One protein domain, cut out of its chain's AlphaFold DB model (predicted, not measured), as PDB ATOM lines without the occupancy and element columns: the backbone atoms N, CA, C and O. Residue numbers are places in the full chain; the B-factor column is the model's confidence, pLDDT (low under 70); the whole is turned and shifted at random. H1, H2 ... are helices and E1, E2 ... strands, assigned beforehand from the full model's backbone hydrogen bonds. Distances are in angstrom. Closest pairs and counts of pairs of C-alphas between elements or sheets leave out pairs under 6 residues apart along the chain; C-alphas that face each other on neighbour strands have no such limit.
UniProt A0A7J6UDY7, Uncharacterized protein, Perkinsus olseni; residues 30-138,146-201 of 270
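What this domain is: This is residues 30 to 138 and 146 to 201 of the 270 residues of an uncharacterized protein of Perkinsus olseni (UniProt A0A7J6UDY7). A small head, made of a three-stranded sheet with the short helices H2, H3 and H4 round it, sits at one end of a long stalk of two helices, H1 and H5, side by side and running opposite ways. The ends of H1 and H5 nearer to the sheet join the head, and residues 30 to 37 of H1 stick out free at the far end. The printed part has 165 residues, with five named helices and three named strands in the order H1 H2 H3 H4 E1 E2 E3 H5; the sheet, E1 - E2 - E3, is antiparallel and the class is mostly helix. The whole is extended, with a radius of gyration of the C-alphas of 24.5 A and spans of 82 by 32 by 27 A.

Where its parts are: The sheet holds E1, residues 118 to 122, E2, residues 127 to 133, and E3, residues 149 to 155; E2 and E3 each measure 19.5 A. H1, residues 30 to 75, is 67.0 A long and begins at C-alpha 30 at (199.265, 109.357, 139.216). H2, residues 77 to 92, is 22.3 A long; H3, residues 97 to 109, 18.6 A; H4 is residues 113 to 117. H5, residues 160 to 200, is 58.9 A long and ends at C-alpha 200 at (185.669, 115.967, 143.220).

How they stand to each other: E1 and E2 form a hairpin, with N 119 and O 129 2.9 A apart, within hydrogen-bond range. E2 and E3 are antiparallel at 153 degrees, with N 130 and O 152 at 2.9 A. The architecture is two layers, helices on one face of a sheet: H1, H2 and H3 are on one face. H1 lies over E2 and E3 at a height over the sheet of 6.8 A, across the strands; its closest C-alphas to E3 are those of Gln 69 and Val 152, 5.8 A. H2 has a height of 10.0 A. H4 stands at the sheet's level, only just, at 3.7 A. H3 touches H4 with residues 104 to 108 alone, closest at C-alphas 108 and 115, 4.8 A. H2 touches H5 with residues 77 to 84 alone, closest at C-alphas 81 and 160, 5.0 A. H5 only grazes the sheet with residues 160 to 167. H1 and H5 touch, opposite ways at a shallow tilt of 10 degrees, closest at C-alphas 70 and 167, 5.7 A. H1 and H3 are apart. Every O i to N i+4 pair is within hydrogen-bond range in H1, H2, H3 and H5; in H4 it is 0 of 1, beside 1 of 2 O i to N i+3 pairs.

The domain as a whole: The C-alphas of Leu 30 and Ala 93, the two farthest apart, lie 83.0 A from each other. Residues 139 to 145 are not printed, and C-alphas 138 and 146 are 14.7 A apart across the cut, between E2 and E3. The links that are printed whole are tight. Mean pLDDT of the printed part is 89.5; residues 136 to 138, 146 to 147 and 199 to 201 are under 70.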
ATOM      1  N   LEU A  30     200.636 109.425 138.703       79.75
ATOM      2  CA  LEU A  30     199.265 109.357 139.216       79.75
ATOM      3  C   LEU A  30     198.564 110.719 139.198       79.75
ATOM      4  O   LEU A  30     197.383 110.789 138.855       79.75
ATOM      5  N   GLU A  31     199.281 111.803 139.488       81.31
ATOM      6  CA  GLU A  31     198.794 113.178 139.339       81.31
ATOM      7  C   GLU A  31     198.423 113.484 137.881       81.31
ATOM      8  O   GLU A  31     197.333 113.998 137.615       81.31
ATOM      9  N   GLY A  32     199.257 113.079 136.916       83.94
ATOM     10  CA  GLY A  32     198.944 113.209 135.490       83.94
ATOM     11  C   GLY A  32     197.649 112.485 135.100       83.94
ATOM     12  O   GLY A  32     196.775 113.058 134.438       83.94
ATOM     13  N   GLN A  33     197.470 111.249 135.578       83.31
ATOM     14  CA  GLN A  33     196.241 110.482 135.350       83.31
ATOM     15  C   GLN A  33     195.018 111.113 136.028       83.31
ATOM     16  O   GLN A  33     193.931 111.118 135.448       83.31
ATOM     17  N   LEU A  34     195.174 111.664 137.233       79.69
ATOM     18  CA  LEU A  34     194.113 112.381 137.940       79.69
ATOM     19  C   LEU A  34     193.630 113.588 137.149       79.69
ATOM     20  O   LEU A  34     192.427 113.718 136.909       79.69
ATOM     21  N   VAL A  35     194.554 114.434 136.699       84.06
ATOM     22  CA  VAL A  35     194.232 115.618 135.895       84.06
ATOM     23  C   VAL A  35     193.527 115.204 134.604       84.06
ATOM     24  O   VAL A  35     192.516 115.804 134.235       84.06
ATOM     25  N   GLN A  36     193.987 114.139 133.941       86.12
ATOM     26  CA  GLN A  36     193.341 113.629 132.732       86.12
ATOM     27  C   GLN A  36     191.924 113.103 133.009       86.12
ATOM     28  O   GLN A  36     190.984 113.485 132.306       86.12
ATOM     29  N   LYS A  37     191.733 112.290 134.059       83.88
ATOM     30  CA  LYS A  37     190.410 111.789 134.477       83.88
ATOM     31  C   LYS A  37     189.477 112.954 134.834       83.88
ATOM     32  O   LYS A  37     188.324 112.962 134.406       83.88
ATOM     33  N   GLN A  38     189.959 113.968 135.552       82.06
ATOM     34  CA  GLN A  38     189.179 115.167 135.877       82.06
ATOM     35  C   GLN A  38     188.783 115.958 134.624       82.06
ATOM     36  O   GLN A  38     187.618 116.335 134.497       82.06
ATOM     37  N   ARG A  39     189.708 116.170 133.677       87.25
ATOM     38  CA  ARG A  39     189.424 116.839 132.393       87.25
ATOM     39  C   ARG A  39     188.371 116.087 131.586       87.25
ATOM     40  O   ARG A  39     187.403 116.697 131.144       87.25
ATOM     41  N   GLN A  40     188.500 114.766 131.459       88.00
ATOM     42  CA  GLN A  40     187.507 113.936 130.765       88.00
ATOM     43  C   GLN A  40     186.129 114.027 131.423       88.00
ATOM     44  O   GLN A  40     185.112 114.106 130.742       88.00
ATOM     45  N   MET A  41     186.079 114.010 132.754       83.56
ATOM     46  CA  MET A  41     184.826 114.130 133.488       83.56
ATOM     47  C   MET A  41     184.188 115.517 133.296       83.56
ATOM     48  O   MET A  41     182.997 115.583 133.000       83.56
ATOM     49  N   LYS A  42     184.963 116.606 133.391       88.31
ATOM     50  CA  LYS A  42     184.484 117.974 133.116       88.31
ATOM     51  C   LYS A  42     183.959 118.112 131.683       88.31
ATOM     52  O   LYS A  42     182.811 118.509 131.502       88.31
ATOM     53  N   SER A  43     184.732 117.652 130.699       91.38
ATOM     54  CA  SER A  43     184.340 117.654 129.284       91.38
ATOM     55  C   SER A  43     183.042 116.875 129.038       91.38
ATOM     56  O   SER A  43     182.193 117.321 128.276       91.38
ATOM     57  N   LYS A  44     182.805 115.753 129.737       90.31
ATOM     58  CA  LYS A  44     181.525 115.028 129.634       90.31
ATOM     59  C   LYS A  44     180.326 115.887 130.038       90.31
ATOM     60  O   LYS A  44     179.277 115.766 129.415       90.31
ATOM     61  N   VAL A  45     180.453 116.729 131.062       90.25
ATOM     62  CA  VAL A  45     179.352 117.610 131.486       90.25
ATOM     63  C   VAL A  45     179.155 118.768 130.523       90.25
ATOM     64  O   VAL A  45     178.011 119.091 130.214       90.25
ATOM     65  N   GLU A  46     180.234 119.336 129.992       92.69
ATOM     66  CA  GLU A  46     180.154 120.358 128.944       92.69
ATOM     67  C   GLU A  46     179.487 119.816 127.679       92.69
ATOM     68  O   GLU A  46     178.565 120.442 127.167       92.69
ATOM     69  N   ASN A  47     179.858 118.610 127.240       93.56
ATOM     70  CA  ASN A  47     179.240 117.954 126.087       93.56
ATOM     71  C   ASN A  47     177.745 117.700 126.307       93.56
ATOM     72  O   ASN A  47     176.947 117.918 125.397       93.56
ATOM     73  N   ILE A  48     177.350 117.272 127.516       91.75
ATOM     74  CA  ILE A  48     175.932 117.151 127.871       91.75
ATOM     75  C   ILE A  48     175.275 118.527 127.771       91.75
ATOM     76  O   ILE A  48     174.298 118.669 127.053       91.75
ATOM     77  N   LYS A  49     175.817 119.561 128.417       93.12
ATOM     78  CA  LYS A  49     175.237 120.912 128.386       93.12
ATOM     79  C   LYS A  49     175.075 121.445 126.954       93.12
ATOM     80  O   LYS A  49     174.015 121.976 126.640       93.12
ATOM     81  N   ALA A  50     176.078 121.255 126.099       93.56
ATOM     82  CA  ALA A  50     176.072 121.698 124.708       93.56
ATOM     83  C   ALA A  50     175.051 120.941 123.841       93.56
ATOM     84  O   ALA A  50     174.342 121.546 123.039       93.56
ATOM     85  N   ASP A  51     174.927 119.620 124.006       92.25
ATOM     86  CA  ASP A  51     173.890 118.858 123.303       92.25
ATOM     87  C   ASP A  51     172.488 119.294 123.749       92.25
ATOM     88  O   ASP A  51     171.578 119.427 122.931       92.25
ATOM     89  N   GLN A  52     172.321 119.573 125.043       91.69
ATOM     90  CA  GLN A  52     171.048 120.021 125.588       91.69
ATOM     91  C   GLN A  52     170.672 121.421 125.076       91.69
ATOM     92  O   GLN A  52     169.539 121.620 124.641       91.69
ATOM     93  N   SER A  53     171.617 122.369 125.052       91.56
ATOM     94  CA  SER A  53     171.381 123.712 124.509       91.56
ATOM     95  C   SER A  53     171.105 123.687 123.008       91.56
ATOM     96  O   SER A  53     170.225 124.404 122.544       91.56
ATOM     97  N   ARG A  54     171.780 122.817 122.243       93.69
ATOM     98  CA  ARG A  54     171.501 122.636 120.811       93.69
ATOM     99  C   ARG A  54     170.061 122.186 120.565       93.69
ATOM    100  O   ARG A  54     169.400 122.732 119.689       93.69
ATOM    101  N   ARG A  55     169.576 121.199 121.324       91.19
ATOM    102  CA  ARG A  55     168.193 120.706 121.201       91.19
ATOM    103  C   ARG A  55     167.171 121.769 121.605       91.19
ATOM    104  O   ARG A  55     166.158 121.907 120.930       91.19
ATOM    105  N   MET A  56     167.448 122.530 122.665       93.38
ATOM    106  CA  MET A  56     166.593 123.655 123.063       93.38
ATOM    107  C   MET A  56     166.525 124.719 121.968       93.38
ATOM    108  O   MET A  56     165.430 125.071 121.551       93.38
ATOM    109  N   GLY A  57     167.671 125.118 121.410       93.19
ATOM    110  CA  GLY A  57     167.709 126.096 120.323       93.19
ATOM    111  C   GLY A  57     166.977 125.640 119.056       93.19
ATOM    112  O   GLY A  57     166.444 126.470 118.330       93.19
ATOM    113  N   GLN A  58     166.906 124.334 118.774       94.19
ATOM    114  CA  GLN A  58     166.083 123.810 117.673       94.19
ATOM    115  C   GLN A  58     164.585 123.984 117.953       94.19
ATOM    116  O   GLN A  58     163.868 124.502 117.102       94.19
ATOM    117  N   LEU A  59     164.125 123.617 119.153       93.69
ATOM    118  CA  LEU A  59     162.718 123.771 119.540       93.69
ATOM    119  C   LEU A  59     162.290 125.244 119.608       93.69
ATOM    120  O   LEU A  59     161.171 125.574 119.220       93.69
ATOM    121  N   GLU A  60     163.175 126.124 120.077       92.88
ATOM    122  CA  GLU A  60     162.950 127.574 120.110       92.88
ATOM    123  C   GLU A  60     162.853 128.158 118.698       92.88
ATOM    124  O   GLU A  60     161.941 128.933 118.422       92.88
ATOM    125  N   LYS A  61     163.720 127.734 117.768       93.12
ATOM    126  CA  LYS A  61     163.628 128.130 116.353       93.12
ATOM    127  C   LYS A  61     162.324 127.670 115.709       93.12
ATOM    128  O   LYS A  61     161.695 128.440 114.991       93.12
ATOM    129  N   GLU A  62     161.891 126.439 115.979       92.88
ATOM    130  CA  GLU A  62     160.598 125.943 115.497       92.88
ATOM    131  C   GLU A  62     159.436 126.767 116.072       92.88
ATOM    132  O   GLU A  62     158.554 127.194 115.326       92.88
ATOM    133  N   GLN A  63     159.454 127.059 117.376       92.88
ATOM    134  CA  GLN A  63     158.459 127.921 118.017       92.88
ATOM    135  C   GLN A  63     158.432 129.329 117.400       92.88
ATOM    136  O   GLN A  63     157.346 129.858 117.154       92.88
ATOM    137  N   GLN A  64     159.604 129.913 117.144       91.81
ATOM    138  CA  GLN A  64     159.747 131.232 116.540       91.81
ATOM    139  C   GLN A  64     159.209 131.243 115.106       91.81
ATOM    140  O   GLN A  64     158.418 132.115 114.760       91.81
ATOM    141  N   SER A  65     159.529 130.222 114.307       91.88
ATOM    142  CA  SER A  65     159.002 130.093 112.943       91.88
ATOM    143  C   SER A  65     157.470 130.002 112.908       91.88
ATOM    144  O   SER A  65     156.838 130.655 112.084       91.88
ATOM    145  N   LEU A  66     156.850 129.271 113.844       93.56
ATOM    146  CA  LEU A  66     155.388 129.215 113.973       93.56
ATOM    147  C   LEU A  66     154.782 130.557 114.382       93.56
ATOM    148  O   LEU A  66     153.670 130.879 113.970       93.56
ATOM    149  N   TRP A  67     155.482 131.329 115.213       91.88
ATOM    150  CA  TRP A  67     155.042 132.670 115.577       91.88
ATOM    151  C   TRP A  67     155.098 133.614 114.378       91.88
ATOM    152  O   TRP A  67     154.095 134.259 114.088       91.88
ATOM    153  N   GLU A  68     156.212 133.631 113.646       91.62
ATOM    154  CA  GLU A  68     156.371 134.438 112.432       91.62
ATOM    155  C   GLU A  68     155.301 134.099 111.388       91.62
ATOM    156  O   GLU A  68     154.665 134.999 110.846       91.62
ATOM    157  N   GLN A  69     155.036 132.808 111.159       93.06
ATOM    158  CA  GLN A  69     153.975 132.351 110.256       93.06
ATOM    159  C   GLN A  69     152.584 132.796 110.713       93.06
ATOM    160  O   GLN A  69     151.786 133.233 109.887       93.06
ATOM    161  N   ALA A  70     152.282 132.698 112.012       93.50
ATOM    162  CA  ALA A  70     150.985 133.105 112.545       93.50
ATOM    163  C   ALA A  70     150.767 134.616 112.399       93.50
ATOM    164  O   ALA A  70     149.739 135.028 111.877       93.50
ATOM    165  N   VAL A  71     151.753 135.426 112.792       92.75
ATOM    166  CA  VAL A  71     151.663 136.891 112.736       92.75
ATOM    167  C   VAL A  71     151.593 137.386 111.289       92.75
ATOM    168  O   VAL A  71     150.794 138.268 110.981       92.75
ATOM    169  N   ALA A  72     152.382 136.801 110.382       92.88
ATOM    170  CA  ALA A  72     152.286 137.119 108.960       92.88
ATOM    171  C   ALA A  72     150.897 136.758 108.409       92.88
ATOM    172  O   ALA A  72     150.270 137.567 107.729       92.88
ATOM    173  N   LEU A  73     150.367 135.577 108.739       94.31
ATOM    174  CA  LEU A  73     149.047 135.171 108.263       94.31
ATOM    175  C   LEU A  73     147.917 136.044 108.832       94.31
ATOM    176  O   LEU A  73     146.979 136.348 108.100       94.31
ATOM    177  N   GLU A  74     148.016 136.482 110.091       93.25
ATOM    178  CA  GLU A  74     147.073 137.429 110.701       93.25
ATOM    179  C   GLU A  74     147.032 138.757 109.937       93.25
ATOM    180  O   GLU A  74     145.946 139.248 109.617       93.25
ATOM    181  N   ALA A  75     148.198 139.307 109.586       92.19
ATOM    182  CA  ALA A  75     148.300 140.566 108.850       92.19
ATOM    183  C   ALA A  75     147.710 140.482 107.429       92.19
ATOM    184  O   ALA A  75     147.103 141.443 106.959       92.19
ATOM    185  N   TYR A  76     147.844 139.330 106.765       93.06
ATOM    186  CA  TYR A  76     147.388 139.110 105.386       93.06
ATOM    187  C   TYR A  76     146.192 138.147 105.291       93.06
ATOM    188  O   TYR A  76     146.057 137.405 104.311       93.06
ATOM    189  N   THR A  77     145.302 138.165 106.291       94.62
ATOM    190  CA  THR A  77     144.149 137.246 106.374       94.62
ATOM    191  C   THR A  77     143.253 137.328 105.129       94.62
ATOM    192  O   THR A  77     142.867 136.296 104.583       94.62
ATOM    193  N   ASP A  78     142.983 138.537 104.625       94.06
ATOM    194  CA  ASP A  78     142.101 138.748 103.467       94.06
ATOM    195  C   ASP A  78     142.663 138.122 102.179       94.06
ATOM    196  O   ASP A  78     141.940 137.487 101.408       94.06
ATOM    197  N   ILE A  79     143.977 138.258 101.960       93.56
ATOM    198  CA  ILE A  79     144.671 137.683 100.798       93.56
ATOM    199  C   ILE A  79     144.665 136.156 100.893       93.56
ATOM    200  O   ILE A  79     144.427 135.476  99.892       93.56
ATOM    201  N   ALA A  80     144.896 135.616 102.089       94.50
ATOM    202  CA  ALA A  80     144.871 134.182 102.333       94.50
ATOM    203  C   ALA A  80     143.482 133.577 102.068       94.50
ATOM    204  O   ALA A  80     143.384 132.570 101.364       94.50
ATOM    205  N   ASP A  81     142.406 134.202 102.556       95.50
ATOM    206  CA  ASP A  81     141.036 133.735 102.310       95.50
ATOM    207  C   ASP A  81     140.670 133.812 100.823       95.50
ATOM    208  O   ASP A  81     140.121 132.860 100.261       95.50
ATOM    209  N   ALA A  82     141.032 134.905 100.149       94.75
ATOM    210  CA  ALA A  82     140.796 135.055  98.718       94.75
ATOM    211  C   ALA A  82     141.575 134.015  97.887       94.75
ATOM    212  O   ALA A  82     141.040 133.465  96.919       94.75
ATOM    213  N   ALA A  83     142.813 133.689  98.271       93.88
ATOM    214  CA  ALA A  83     143.605 132.640  97.630       93.88
ATOM    215  C   ALA A  83     142.983 131.245  97.822       93.88
ATOM    216  O   ALA A  83     142.888 130.479  96.858       93.88
ATOM    217  N   ILE A  84     142.499 130.931  99.031       94.50
ATOM    218  CA  ILE A  84     141.780 129.679  99.317       94.50
ATOM    219  C   ILE A  84     140.523 129.578  98.445       94.50
ATOM    220  O   ILE A  84     140.301 128.557  97.794       94.50
ATOM    221  N   GLN A  85     139.723 130.645  98.370       94.50
ATOM    222  CA  GLN A  85     138.515 130.686  97.541       94.50
ATOM    223  C   GLN A  85     138.826 130.522  96.050       94.50
ATOM    224  O   GLN A  85     138.140 129.764  95.364       94.50
ATOM    225  N   MET A  86     139.878 131.175  95.550       92.19
ATOM    226  CA  MET A  86     140.317 131.054  94.160       92.19
ATOM    227  C   MET A  86     140.685 129.605  93.810       92.19
ATOM    228  O   MET A  86     140.231 129.082  92.792       92.19
ATOM    229  N   VAL A  87     141.479 128.935  94.651       92.25
ATOM    230  CA  VAL A  87     141.868 127.534  94.423       92.25
ATOM    231  C   VAL A  87     140.661 126.601  94.547       92.25
ATOM    232  O   VAL A  87     140.479 125.729  93.698       92.25
ATOM    233  N   ASN A  88     139.787 126.818  95.533       93.31
ATOM    234  CA  ASN A  88     138.560 126.036  95.694       93.31
ATOM    235  C   ASN A  88     137.594 126.205  94.510       93.31
ATOM    236  O   ASN A  88     136.965 125.232  94.098       93.31
ATOM    237  N   ALA A  89     137.516 127.392  93.902       92.38
ATOM    238  CA  ALA A  89     136.740 127.614  92.684       92.38
ATOM    239  C   ALA A  89     137.308 126.828  91.487       92.38
ATOM    240  O   ALA A  89     136.550 126.220  90.730       92.38
ATOM    241  N   LEU A  90     138.638 126.774  91.341       89.62
ATOM    242  CA  LEU A  90     139.298 125.970  90.304       89.62
ATOM    243  C   LEU A  90     139.102 124.461  90.526       89.62
ATOM    244  O   LEU A  90     138.891 123.718  89.566       89.62
ATOM    245  N   LEU A  91     139.114 124.007  91.780       90.81
ATOM    246  CA  LEU A  91     138.786 122.623  92.133       90.81
ATOM    247  C   LEU A  91     137.313 122.300  91.839       90.81
ATOM    248  O   LEU A  91     137.013 121.240  91.288       90.81
ATOM    249  N   ALA A  92     136.391 123.224  92.132       91.94
ATOM    250  CA  ALA A  92     134.966 123.074  91.834       91.94
ATOM    251  C   ALA A  92     134.684 123.009  90.322       91.94
ATOM    252  O   ALA A  92     133.787 122.283  89.889       91.94
ATOM    253  N   ALA A  93     135.502 123.687  89.510       91.12
ATOM    254  CA  ALA A  93     135.487 123.580  88.053       91.12
ATOM    255  C   ALA A  93     136.010 122.223  87.521       91.12
ATOM    256  O   ALA A  93     136.060 122.020  86.310       91.12
ATOM    257  N   LYS A  94     136.353 121.275  88.410       87.88
ATOM    258  CA  LYS A  94     136.827 119.914  88.101       87.88
ATOM    259  C   LYS A  94     138.100 119.879  87.249       87.88
ATOM    260  O   LYS A  94     138.296 118.943  86.471       87.88
ATOM    261  N   LEU A  95     138.978 120.871  87.403       88.06
ATOM    262  CA  LEU A  95     140.305 120.817  86.793       88.06
ATOM    263  C   LEU A  95     141.110 119.668  87.406       88.06
ATOM    264  O   LEU A  95     141.078 119.432  88.617       88.06
ATOM    265  N   ARG A  96     141.872 118.965  86.566       90.56
ATOM    266  CA  ARG A  96     142.861 117.999  87.050       90.56
ATOM    267  C   ARG A  96     143.965 118.734  87.805       90.56
ATOM    268  O   ARG A  96     144.266 119.888  87.512       90.56
ATOM    269  N   TRP A  97     144.600 118.048  88.748       89.50
ATOM    270  CA  TRP A  97     145.647 118.623  89.599       89.50
ATOM    271  C   TRP A  97     146.825 119.197  88.803       89.50
ATOM    272  O   TRP A  97     147.290 120.294  89.110       89.50
ATOM    273  N   ASP A  98     147.248 118.502  87.744       89.75
ATOM    274  CA  ASP A  98     148.316 118.968  86.852       89.75
ATOM    275  C   ASP A  98     147.920 120.270  86.138       89.75
ATOM    276  O   ASP A  98     148.675 121.244  86.122       89.75
ATOM    277  N   ASP A  99     146.696 120.310  85.607       90.56
ATOM    278  CA  ASP A  99     146.161 121.457  84.872       90.56
ATOM    279  C   ASP A  99     145.941 122.661  85.805       90.56
ATOM    280  O   ASP A  99     146.186 123.804  85.417       90.56
ATOM    281  N   LEU A 100     145.565 122.418  87.065       89.69
ATOM    282  CA  LEU A 100     145.432 123.451  88.094       89.69
ATOM    283  C   LEU A 100     146.790 124.085  88.425       89.69
ATOM    284  O   LEU A 100     146.895 125.312  88.488       89.69
ATOM    285  N   ALA A 101     147.847 123.282  88.576       89.50
ATOM    286  CA  ALA A 101     149.194 123.799  88.814       89.50
ATOM    287  C   ALA A 101     149.699 124.658  87.641       89.50
ATOM    288  O   ALA A 101     150.322 125.705  87.854       89.50
ATOM    289  N   ILE A 102     149.390 124.253  86.405       90.75
ATOM    290  CA  ILE A 102     149.691 125.034  85.199       90.75
ATOM    291  C   ILE A 102     148.899 126.347  85.200       90.75
ATOM    292  O   ILE A 102     149.495 127.409  85.004       90.75
ATOM    293  N   ALA A 103     147.594 126.297  85.481       89.19
ATOM    294  CA  ALA A 103     146.721 127.468  85.505       89.19
ATOM    295  C   ALA A 103     147.174 128.505  86.545       89.19
ATOM    296  O   ALA A 103     147.314 129.684  86.223       89.19
ATOM    297  N   VAL A 104     147.497 128.076  87.770       90.44
ATOM    298  CA  VAL A 104     148.002 128.974  88.826       90.44
ATOM    299  C   VAL A 104     149.349 129.584  88.431       90.44
ATOM    300  O   VAL A 104     149.558 130.787  88.595       90.44
ATOM    301  N   LYS A 105     150.255 128.803  87.831       91.06
ATOM    302  CA  LYS A 105     151.548 129.309  87.343       91.06
ATOM    303  C   LYS A 105     151.388 130.318  86.203       91.06
ATOM    304  O   LYS A 105     152.141 131.292  86.140       91.06
ATOM    305  N   GLN A 106     150.428 130.101  85.307       91.19
ATOM    306  CA  GLN A 106     150.102 131.038  84.235       91.19
ATOM    307  C   GLN A 106     149.509 132.331  84.798       91.19
ATOM    308  O   GLN A 106     149.940 133.415  84.412       91.19
ATOM    309  N   GLN A 107     148.609 132.222  85.773       90.56
ATOM    310  CA  GLN A 107     147.986 133.370  86.426       90.56
ATOM    311  C   GLN A 107     148.993 134.194  87.242       90.56
ATOM    312  O   GLN A 107     148.921 135.422  87.270       90.56
ATOM    313  N   ARG A 108     150.011 133.538  87.812       91.56
ATOM    314  CA  ARG A 108     151.171 134.202  88.418       91.56
ATOM    315  C   ARG A 108     152.005 134.970  87.391       91.56
ATOM    316  O   ARG A 108     152.388 136.104  87.644       91.56
ATOM    317  N   ARG A 109     152.262 134.391  86.210       91.69
ATOM    318  CA  ARG A 109     152.971 135.082  85.109       91.69
ATOM    319  C   ARG A 109     152.189 136.266  84.548       91.69
ATOM    320  O   ARG A 109     152.802 137.225  84.100       91.69
ATOM    321  N   ALA A 110     150.862 136.194  84.586       91.69
ATOM    322  CA  ALA A 110     149.985 137.299  84.217       91.69
ATOM    323  C   ALA A 110     149.950 138.426  85.271       91.69
ATOM    324  O   ALA A 110     149.316 139.448  85.028       91.69
ATOM    325  N   GLY A 111     150.614 138.263  86.424       90.44
ATOM    326  CA  GLY A 111     150.679 139.279  87.476       90.44
ATOM    327  C   GLY A 111     149.406 139.388  88.317       90.44
ATOM    328  O   GLY A 111     149.116 140.450  88.860       90.44
ATOM    329  N   HIS A 112     148.616 138.316  88.421       90.62
ATOM    330  CA  HIS A 112     147.399 138.343  89.227       90.62
ATOM    331  C   HIS A 112     147.720 138.501  90.723       90.62
ATOM    332  O   HIS A 112     148.477 137.682  91.255       90.62
ATOM    333  N   PRO A 113     147.088 139.456  91.434       89.38
ATOM    334  CA  PRO A 113     147.475 139.838  92.794       89.38
ATOM    335  C   PRO A 113     147.460 138.661  93.776       89.38
ATOM    336  O   PRO A 113     148.383 138.508  94.561       89.38
ATOM    337  N   LEU A 114     146.477 137.759  93.674       89.69
ATOM    338  CA  LEU A 114     146.394 136.586  94.557       89.69
ATOM    339  C   LEU A 114     147.337 135.448  94.144       89.69
ATOM    340  O   LEU A 114     147.844 134.722  94.993       89.69
ATOM    341  N   ALA A 115     147.580 135.269  92.840       90.31
ATOM    342  CA  ALA A 115     148.364 134.130  92.349       90.31
ATOM    343  C   ALA A 115     149.870 134.347  92.543       90.31
ATOM    344  O   ALA A 115     150.627 133.380  92.592       90.31
ATOM    345  N   THR A 116     150.297 135.608  92.673       91.69
ATOM    346  CA  THR A 116     151.673 135.989  93.010       91.69
ATOM    347  C   THR A 116     152.112 135.418  94.351       91.69
ATOM    348  O   THR A 116     153.219 134.897  94.448       91.69
ATOM    349  N   HIS A 117     151.224 135.421  95.347       91.56
ATOM    350  CA  HIS A 117     151.536 134.906  96.677       91.56
ATOM    351  C   HIS A 117     151.550 133.371  96.750       91.56
ATOM    352  O   HIS A 117     152.153 132.815  97.661       91.56
ATOM    353  N   ILE A 118     150.935 132.655  95.801       92.88
ATOM    354  CA  ILE A 118     150.900 131.185  95.813       92.88
ATOM    355  C   ILE A 118     152.222 130.628  95.259       92.88
ATOM    356  O   ILE A 118     152.523 130.724  94.059       92.88
ATOM    357  N   ARG A 119     153.015 129.988  96.128       91.44
ATOM    358  CA  ARG A 119     154.300 129.372  95.758       91.44
ATOM    359  C   ARG A 119     154.116 127.959  95.227       91.44
ATOM    360  O   ARG A 119     154.585 127.665  94.121       91.44
ATOM    361  N   GLN A 120     153.441 127.112  96.004       91.06
ATOM    362  CA  GLN A 120     153.281 125.683  95.741       91.06
ATOM    363  C   GLN A 120     151.882 125.190  96.138       91.06
ATOM    364  O   GLN A 120     151.252 125.709  97.054       91.06
ATOM    365  N   LEU A 121     151.407 124.157  95.440       91.69
ATOM    366  CA  LEU A 121     150.134 123.483  95.686       91.69
ATOM    367  C   LEU A 121     150.427 122.021  96.065       91.69
ATOM    368  O   LEU A 121     151.150 121.342  95.339       91.69
ATOM    369  N   SER A 122     149.878 121.544  97.182       91.25
ATOM    370  CA  SER A 122     149.934 120.145  97.642       91.25
ATOM    371  C   SER A 122     148.501 119.638  97.790       91.25
ATOM    372  O   SER A 122     147.920 119.606  98.875       91.25
ATOM    373  N   LEU A 123     147.887 119.312  96.651       87.19
ATOM    374  CA  LEU A 123     146.472 118.929  96.582       87.19
ATOM    375  C   LEU A 123     146.198 117.546  97.189       87.19
ATOM    376  O   LEU A 123     145.082 117.282  97.622       87.19
ATOM    377  N   ASP A 124     147.222 116.700  97.290       90.38
ATOM    378  CA  ASP A 124     147.201 115.414  97.991       90.38
ATOM    379  C   ASP A 124     146.871 115.563  99.485       90.38
ATOM    380  O   ASP A 124     146.126 114.758 100.042       90.38
ATOM    381  N   SER A 125     147.378 116.625 100.115       90.75
ATOM    382  CA  SER A 125     147.115 116.959 101.518       90.75
ATOM    383  C   SER A 125     146.089 118.082 101.689       90.75
ATOM    384  O   SER A 125     145.869 118.543 102.809       90.75
ATOM    385  N   ASN A 126     145.448 118.506 100.592       92.50
ATOM    386  CA  ASN A 126     144.516 119.633 100.535       92.50
ATOM    387  C   ASN A 126     145.114 120.950 101.073       92.50
ATOM    388  O   ASN A 126     144.444 121.726 101.759       92.50
ATOM    389  N   ARG A 127     146.397 121.199 100.786       94.38
ATOM    390  CA  ARG A 127     147.134 122.369 101.275       94.38
ATOM    391  C   ARG A 127     147.747 123.195 100.157       94.38
ATOM    392  O   ARG A 127     148.153 122.678  99.117       94.38
ATOM    393  N   ILE A 128     147.875 124.490 100.412       94.75
ATOM    394  CA  ILE A 128     148.593 125.432  99.553       94.75
ATOM    395  C   ILE A 128     149.645 126.174 100.365       94.75
ATOM    396  O   ILE A 128     149.452 126.433 101.548       94.75
ATOM    397  N   SER A 129     150.760 126.497  99.728       94.75
ATOM    398  CA  SER A 129     151.823 127.311 100.304       94.75
ATOM    399  C   SER A 129     151.710 128.734  99.763       94.75
ATOM    400  O   SER A 129     151.694 128.948  98.542       94.75
ATOM    401  N   ILE A 130     151.612 129.691 100.684       94.06
ATOM    402  CA  ILE A 130     151.545 131.121 100.399       94.06
ATOM    403  C   ILE A 130     152.784 131.804 100.977       94.06
ATOM    404  O   ILE A 130     153.186 131.523 102.103       94.06
ATOM    405  N   VAL A 131     153.384 132.700 100.199       93.88
ATOM    406  CA  VAL A 131     154.502 133.546 100.621       93.88
ATOM    407  C   VAL A 131     153.969 134.928 100.976       93.88
ATOM    408  O   VAL A 131     153.323 135.591 100.157       93.88
ATOM    409  N   LEU A 132     154.238 135.335 102.210       91.69
ATOM    410  CA  LEU A 132     153.800 136.588 102.812       91.69
ATOM    411  C   LEU A 132     155.020 137.395 103.250       91.69
ATOM    412  O   LEU A 132     156.059 136.827 103.584       91.69
ATOM    413  N   GLU A 133     154.899 138.715 103.262       88.19
ATOM    414  CA  GLU A 133     155.944 139.585 103.800       88.19
ATOM    415  C   GLU A 133     155.903 139.568 105.333       88.19
ATOM    416  O   GLU A 133     154.842 139.464 105.954       88.19
ATOM    417  N   LYS A 134     157.071 139.645 105.967       82.88
ATOM    418  CA  LYS A 134     157.178 139.794 107.414       82.88
ATOM    419  C   LYS A 134     156.721 141.201 107.795       82.88
ATOM    420  O   LYS A 134     157.204 142.167 107.205       82.88
ATOM    421  N   PRO A 135     155.843 141.355 108.800       70.81
ATOM    422  CA  PRO A 135     155.500 142.680 109.289       70.81
ATOM    423  C   PRO A 135     156.752 143.361 109.854       70.81
ATOM    424  O   PRO A 135     157.489 142.770 110.644       70.81
ATOM    425  N   ALA A 136     156.994 144.602 109.422       61.62
ATOM    426  CA  ALA A 136     158.157 145.404 109.788       61.62
ATOM    427  C   ALA A 136     158.172 145.697 111.301       61.62
ATOM    428  O   ALA A 136     157.549 146.644 111.775       61.62
ATOM    429  N   GLY A 137     158.846 144.844 112.071       57.03
ATOM    430  CA  GLY A 137     158.958 144.968 113.527       57.03
ATOM    431  C   GLY A 137     160.156 144.237 114.138       57.03
ATOM    432  O   GLY A 137     160.220 144.107 115.357       57.03
ATOM    433  N   GLY A 138     161.085 143.752 113.312       50.84
ATOM    434  CA  GLY A 138     162.358 143.182 113.744       50.84
ATOM    435  C   GLY A 138     163.489 144.085 113.281       50.84
ATOM    436  O   GLY A 138     163.640 144.304 112.084       50.84
ATOM    437  N   ASP A 146     166.406 138.533 100.649       52.03
ATOM    438  CA  ASP A 146     165.602 137.298 100.724       52.03
ATOM    439  C   ASP A 146     165.072 136.954 102.143       52.03
ATOM    440  O   ASP A 146     164.339 135.975 102.308       52.03
ATOM    441  N   SER A 147     165.414 137.715 103.195       60.53
ATOM    442  CA  SER A 147     165.066 137.378 104.598       60.53
ATOM    443  C   SER A 147     163.681 137.863 105.069       60.53
ATOM    444  O   SER A 147     163.196 137.459 106.135       60.53
ATOM    445  N   SER A 148     163.030 138.710 104.270       76.25
ATOM    446  CA  SER A 148     161.809 139.440 104.631       76.25
ATOM    447  C   SER A 148     160.512 138.687 104.337       76.25
ATOM    448  O   SER A 148     159.439 139.204 104.633       76.25
ATOM    449  N   THR A 149     160.570 137.473 103.784       87.94
ATOM    450  CA  THR A 149     159.370 136.699 103.435       87.94
ATOM    451  C   THR A 149     159.218 135.441 104.288       87.94
ATOM    452  O   THR A 149     160.190 134.838 104.745       87.94
ATOM    453  N   VAL A 150     157.969 135.050 104.542       91.69
ATOM    454  CA  VAL A 150     157.588 133.846 105.287       91.69
ATOM    455  C   VAL A 150     156.680 132.998 104.421       91.69
ATOM    456  O   VAL A 150     155.689 133.470 103.869       91.69
ATOM    457  N   GLU A 151     157.011 131.715 104.333       93.50
ATOM    458  CA  GLU A 151     156.173 130.718 103.685       93.50
ATOM    459  C   GLU A 151     155.240 130.064 104.709       93.50
ATOM    460  O   GLU A 151     155.692 129.519 105.720       93.50
ATOM    461  N   VAL A 152     153.935 130.103 104.438       94.88
ATOM    462  CA  VAL A 152     152.886 129.556 105.302       94.88
ATOM    463  C   VAL A 152     152.071 128.521 104.535       94.88
ATOM    464  O   VAL A 152     151.577 128.783 103.437       94.88
ATOM    465  N   TRP A 153     151.890 127.345 105.133       95.00
ATOM    466  CA  TRP A 153     151.010 126.307 104.602       95.00
ATOM    467  C   TRP A 153     149.587 126.483 105.128       95.00
ATOM    468  O   TRP A 153     149.359 126.448 106.335       95.00
ATOM    469  N   LEU A 154     148.630 126.612 104.214       95.38
ATOM    470  CA  LEU A 154     147.208 126.765 104.503       95.38
ATOM    471  C   LEU A 154     146.437 125.521 104.079       95.38
ATOM    472  O   LEU A 154     146.675 124.973 103.005       95.38
ATOM    473  N   ASP A 155     145.491 125.099 104.909       95.62
ATOM    474  CA  ASP A 155     144.518 124.061 104.581       95.62
ATOM    475  C   ASP A 155     143.335 124.683 103.828       95.62
ATOM    476  O   ASP A 155     142.674 125.588 104.344       95.62
ATOM    477  N   LEU A 156     143.063 124.180 102.620       94.25
ATOM    478  CA  LEU A 156     141.992 124.659 101.740       94.25
ATOM    479  C   LEU A 156     140.586 124.353 102.274       94.25
ATOM    480  O   LEU A 156     139.614 124.966 101.833       94.25
ATOM    481  N   SER A 157     140.459 123.394 103.200       94.38
ATOM    482  CA  SER A 157     139.177 123.028 103.822       94.38
ATOM    483  C   SER A 157     138.732 124.009 104.909       94.38
ATOM    484  O   SER A 157     137.620 123.901 105.428       94.38
ATOM    485  N   ARG A 158     139.602 124.952 105.279       95.06
ATOM    486  CA  ARG A 158     139.409 125.892 106.381       95.06
ATOM    487  C   ARG A 158     139.488 127.324 105.871       95.06
ATOM    488  O   ARG A 158     140.121 127.596 104.858       95.06
ATOM    489  N   THR A 159     138.882 128.244 106.609       95.75
ATOM    490  CA  THR A 159     139.083 129.683 106.393       95.75
ATOM    491  C   THR A 159     140.488 130.100 106.836       95.75
ATOM    492  O   THR A 159     141.148 129.396 107.610       95.75
ATOM    493  N   ALA A 160     140.959 131.262 106.389       94.88
ATOM    494  CA  ALA A 160     142.236 131.834 106.798       94.88
ATOM    495  C   ALA A 160     142.290 132.022 108.320       94.88
ATOM    496  O   ALA A 160     143.247 131.581 108.952       94.88
ATOM    497  N   GLN A 161     141.218 132.529 108.936       95.56
ATOM    498  CA  GLN A 161     141.119 132.657 110.398       95.56
ATOM    499  C   GLN A 161     141.242 131.311 111.132       95.56
ATOM    500  O   GLN A 161     141.885 131.215 112.177       95.56
ATOM    501  N   ALA A 162     140.659 130.240 110.587       96.88
ATOM    502  CA  ALA A 162     140.787 128.908 111.172       96.88
ATOM    503  C   ALA A 162     142.203 128.324 111.000       96.88
ATOM    504  O   ALA A 162     142.665 127.572 111.863       96.88
ATOM    505  N   ASN A 163     142.907 128.675 109.918       96.19
ATOM    506  CA  ASN A 163     144.321 128.346 109.733       96.19
ATOM    507  C   ASN A 163     145.221 129.119 110.717       96.19
ATOM    508  O   ASN A 163     146.087 128.511 111.345       96.19
ATOM    509  N   VAL A 164     144.962 130.413 110.941       96.06
ATOM    510  CA  VAL A 164     145.621 131.223 111.985       96.06
ATOM    511  C   VAL A 164     145.454 130.576 113.363       96.06
ATOM    512  O   VAL A 164     146.435 130.338 114.071       96.06
ATOM    513  N   ALA A 165     144.220 130.218 113.735       96.31
ATOM    514  CA  ALA A 165     143.941 129.566 115.015       96.31
ATOM    515  C   ALA A 165     144.739 128.260 115.184       96.31
ATOM    516  O   ALA A 165     145.322 128.014 116.244       96.31
ATOM    517  N   LEU A 166     144.838 127.456 114.120       96.12
ATOM    518  CA  LEU A 166     145.627 126.226 114.109       96.12
ATOM    519  C   LEU A 166     147.125 126.494 114.329       96.12
ATOM    520  O   LEU A 166     147.749 125.773 115.109       96.12
ATOM    521  N   LEU A 167     147.696 127.533 113.712       95.31
ATOM    522  CA  LEU A 167     149.093 127.925 113.944       95.31
ATOM    523  C   LEU A 167     149.325 128.365 115.397       95.31
ATOM    524  O   LEU A 167     150.317 127.969 116.016       95.31
ATOM    525  N   HIS A 168     148.394 129.109 116.002       95.75
ATOM    526  CA  HIS A 168     148.504 129.474 117.417       95.75
ATOM    527  C   HIS A 168     148.413 128.278 118.358       95.75
ATOM    528  O   HIS A 168     149.128 128.245 119.363       95.75
ATOM    529  N   ASP A 169     147.564 127.300 118.056       96.50
ATOM    530  CA  ASP A 169     147.458 126.085 118.859       96.50
ATOM    531  C   ASP A 169     148.709 125.211 118.721       96.50
ATOM    532  O   ASP A 169     149.225 124.710 119.725       96.50
ATOM    533  N   GLN A 170     149.280 125.115 117.516       95.69
ATOM    534  CA  GLN A 170     150.588 124.492 117.307       95.69
ATOM    535  C   GLN A 170     151.684 125.211 118.098       95.69
ATOM    536  O   GLN A 170     152.454 124.554 118.801       95.69
ATOM    537  N   ARG A 171     151.715 126.550 118.071       94.81
ATOM    538  CA  ARG A 171     152.657 127.362 118.855       94.81
ATOM    539  C   ARG A 171     152.516 127.104 120.355       94.81
ATOM    540  O   ARG A 171     153.527 126.891 121.016       94.81
ATOM    541  N   LYS A 172     151.295 127.074 120.903       95.62
ATOM    542  CA  LYS A 172     151.053 126.742 122.324       95.62
ATOM    543  C   LYS A 172     151.551 125.333 122.658       95.62
ATOM    544  O   LYS A 172     152.197 125.131 123.685       95.62
ATOM    545  N   GLY A 173     151.293 124.365 121.775       95.50
ATOM    546  CA  GLY A 173     151.804 123.002 121.908       95.50
ATOM    547  C   GLY A 173     153.334 122.946 121.920       95.50
ATOM    548  O   GLY A 173     153.917 122.254 122.755       95.50
ATOM    549  N   MET A 174     153.992 123.704 121.039       93.94
ATOM    550  CA  MET A 174     155.453 123.820 121.001       93.94
ATOM    551  C   MET A 174     156.009 124.533 122.232       93.94
ATOM    552  O   MET A 174     156.960 124.039 122.828       93.94
ATOM    553  N   GLN A 175     155.376 125.611 122.688       94.00
ATOM    554  CA  GLN A 175     155.759 126.320 123.908       94.00
ATOM    555  C   GLN A 175     155.712 125.399 125.137       94.00
ATOM    556  O   GLN A 175     156.624 125.402 125.963       94.00
ATOM    557  N   GLU A 176     154.689 124.547 125.242       95.12
ATOM    558  CA  GLU A 176     154.609 123.565 126.323       95.12
ATOM    559  C   GLU A 176     155.692 122.481 126.202       95.12
ATOM    560  O   GLU A 176     156.248 122.048 127.215       95.12
ATOM    561  N   LYS A 177     156.036 122.052 124.979       94.44
ATOM    562  CA  LYS A 177     157.168 121.138 124.749       94.44
ATOM    563  C   LYS A 177     158.492 121.778 125.155       94.44
ATOM    564  O   LYS A 177     159.264 121.110 125.838       94.44
ATOM    565  N   VAL A 178     158.736 123.038 124.793       93.75
ATOM    566  CA  VAL A 178     159.925 123.809 125.195       93.75
ATOM    567  C   VAL A 178     160.012 123.852 126.720       93.75
ATOM    568  O   VAL A 178     160.988 123.362 127.284       93.75
ATOM    569  N   ARG A 179     158.939 124.279 127.400       93.25
ATOM    570  CA  ARG A 179     158.872 124.355 128.870       93.25
ATOM    571  C   ARG A 179     159.135 123.010 129.554       93.25
ATOM    572  O   ARG A 179     159.910 122.920 130.508       93.25
ATOM    573  N   LYS A 180     158.482 121.937 129.091       93.94
ATOM    574  CA  LYS A 180     158.678 120.588 129.650       93.94
ATOM    575  C   LYS A 180     160.099 120.088 129.420       93.94
ATOM    576  O   LYS A 180     160.674 119.476 130.321       93.94
ATOM    577  N   THR A 181     160.639 120.333 128.228       92.50
ATOM    578  CA  THR A 181     161.991 119.918 127.856       92.50
ATOM    579  C   THR A 181     162.987 120.648 128.737       92.50
ATOM    580  O   THR A 181     163.706 119.979 129.467       92.50
ATOM    581  N   GLU A 182     162.940 121.976 128.817       92.44
ATOM    582  CA  GLU A 182     163.812 122.789 129.673       92.44
ATOM    583  C   GLU A 182     163.912 122.238 131.108       92.44
ATOM    584  O   GLU A 182     165.009 121.993 131.621       92.44
ATOM    585  N   GLY A 183     162.770 121.919 131.728       90.44
ATOM    586  CA  GLY A 183     162.728 121.330 133.068       90.44
ATOM    587  C   GLY A 183     163.391 119.946 133.174       90.44
ATOM    588  O   GLY A 183     163.980 119.617 134.208       90.44
ATOM    589  N   GLN A 184     163.316 119.116 132.131       91.25
ATOM    590  CA  GLN A 184     164.008 117.822 132.072       91.25
ATOM    591  C   GLN A 184     165.515 117.991 131.832       91.25
ATOM    592  O   GLN A 184     166.316 117.351 132.520       91.25
ATOM    593  N   MET A 185     165.907 118.891 130.927       90.56
ATOM    594  CA  MET A 185     167.309 119.162 130.593       90.56
ATOM    595  C   MET A 185     168.051 119.741 131.810       90.56
ATOM    596  O   MET A 185     169.138 119.279 132.163       90.56
ATOM    597  N   ALA A 186     167.423 120.671 132.540       90.62
ATOM    598  CA  ALA A 186     167.975 121.240 133.770       90.62
ATOM    599  C   ALA A 186     168.244 120.167 134.842       90.62
ATOM    600  O   ALA A 186     169.283 120.180 135.509       90.62
ATOM    601  N   LYS A 187     167.343 119.183 134.986       91.75
ATOM    602  CA  LYS A 187     167.544 118.041 135.895       91.75
ATOM    603  C   LYS A 187     168.708 117.161 135.444       91.75
ATOM    604  O   LYS A 187     169.509 116.752 136.285       91.75
ATOM    605  N   ALA A 188     168.824 116.885 134.145       89.44
ATOM    606  CA  ALA A 188     169.912 116.082 133.595       89.44
ATOM    607  C   ALA A 188     171.283 116.737 133.839       89.44
ATOM    608  O   ALA A 188     172.194 116.078 134.352       89.44
ATOM    609  N   VAL A 189     171.404 118.044 133.577       90.62
ATOM    610  CA  VAL A 189     172.626 118.821 133.840       90.62
ATOM    611  C   VAL A 189     172.953 118.824 135.333       90.62
ATOM    612  O   VAL A 189     174.061 118.452 135.715       90.62
ATOM    613  N   LYS A 190     171.977 119.113 136.204       92.06
ATOM    614  CA  LYS A 190     172.172 119.102 137.665       92.06
ATOM    615  C   LYS A 190     172.642 117.740 138.188       92.06
ATOM    616  O   LYS A 190     173.495 117.668 139.074       92.06
ATOM    617  N   MET A 191     172.113 116.642 137.646       89.81
ATOM    618  CA  MET A 191     172.550 115.288 138.002       89.81
ATOM    619  C   MET A 191     173.975 114.995 137.523       89.81
ATOM    620  O   MET A 191     174.750 114.367 138.254       89.81
ATOM    621  N   ALA A 192     174.345 115.460 136.329       88.50
ATOM    622  CA  ALA A 192     175.697 115.329 135.799       88.50
ATOM    623  C   ALA A 192     176.710 116.142 136.629       88.50
ATOM    624  O   ALA A 192     177.745 115.612 137.036       88.50
ATOM    625  N   GLU A 193     176.364 117.377 136.997       88.56
ATOM    626  CA  GLU A 193     177.156 118.221 137.896       88.56
ATOM    627  C   GLU A 193     177.301 117.611 139.291       88.56
ATOM    628  O   GLU A 193     178.395 117.607 139.854       88.56
ATOM    629  N   LYS A 194     176.230 117.037 139.856       88.12
ATOM    630  CA  LYS A 194     176.302 116.346 141.153       88.12
ATOM    631  C   LYS A 194     177.240 115.139 141.092       88.12
ATOM    632  O   LYS A 194     177.996 114.921 142.034       88.12
ATOM    633  N   LYS A 195     177.246 114.382 139.986       83.88
ATOM    634  CA  LYS A 195     178.205 113.283 139.772       83.88
ATOM    635  C   LYS A 195     179.650 113.782 139.670       83.88
ATOM    636  O   LYS A 195     180.544 113.085 140.144       83.88
ATOM    637  N   LEU A 196     179.887 114.967 139.101       82.50
ATOM    638  CA  LEU A 196     181.212 115.597 139.135       82.50
ATOM    639  C   LEU A 196     181.606 116.019 140.543       82.50
ATOM    640  O   LEU A 196     182.666 115.620 141.012       82.50
ATOM    641  N   LYS A 197     180.743 116.774 141.229       80.12
ATOM    642  CA  LYS A 197     181.003 117.263 142.588       80.12
ATOM    643  C   LYS A 197     181.212 116.115 143.569       80.12
ATOM    644  O   LYS A 197     182.151 116.167 144.341       80.12
ATOM    645  N   GLY A 198     180.428 115.038 143.494       73.38
ATOM    646  CA  GLY A 198     180.622 113.854 144.339       73.38
ATOM    647  C   GLY A 198     181.958 113.138 144.106       73.38
ATOM    648  O   GLY A 198     182.524 112.586 145.044       73.38
ATOM    649  N   LYS A 199     182.499 113.179 142.880       63.81
ATOM    650  CA  LYS A 199     183.833 112.639 142.563       63.81
ATOM    651  C   LYS A 199     184.976 113.608 142.880       63.81
ATOM    652  O   LYS A 199     186.089 113.145 143.085       63.81
ATOM    653  N   ALA A 200     184.703 114.913 142.905       58.56
ATOM    654  CA  ALA A 200     185.669 115.967 143.220       58.56
ATOM    655  C   ALA A 200     185.740 116.315 144.720       58.56
ATOM    656  O   ALA A 200     186.769 116.789 145.176       58.56
ATOM    657  N   ALA A 201     184.659 116.098 145.479       54.75
ATOM    658  CA  ALA A 201     184.582 116.335 146.925       54.75
ATOM    659  C   ALA A 201     185.113 115.156 147.755       54.75
ATOM    660  O   ALA A 201     185.400 115.308 148.939       54.75
TER     661      ALA A 201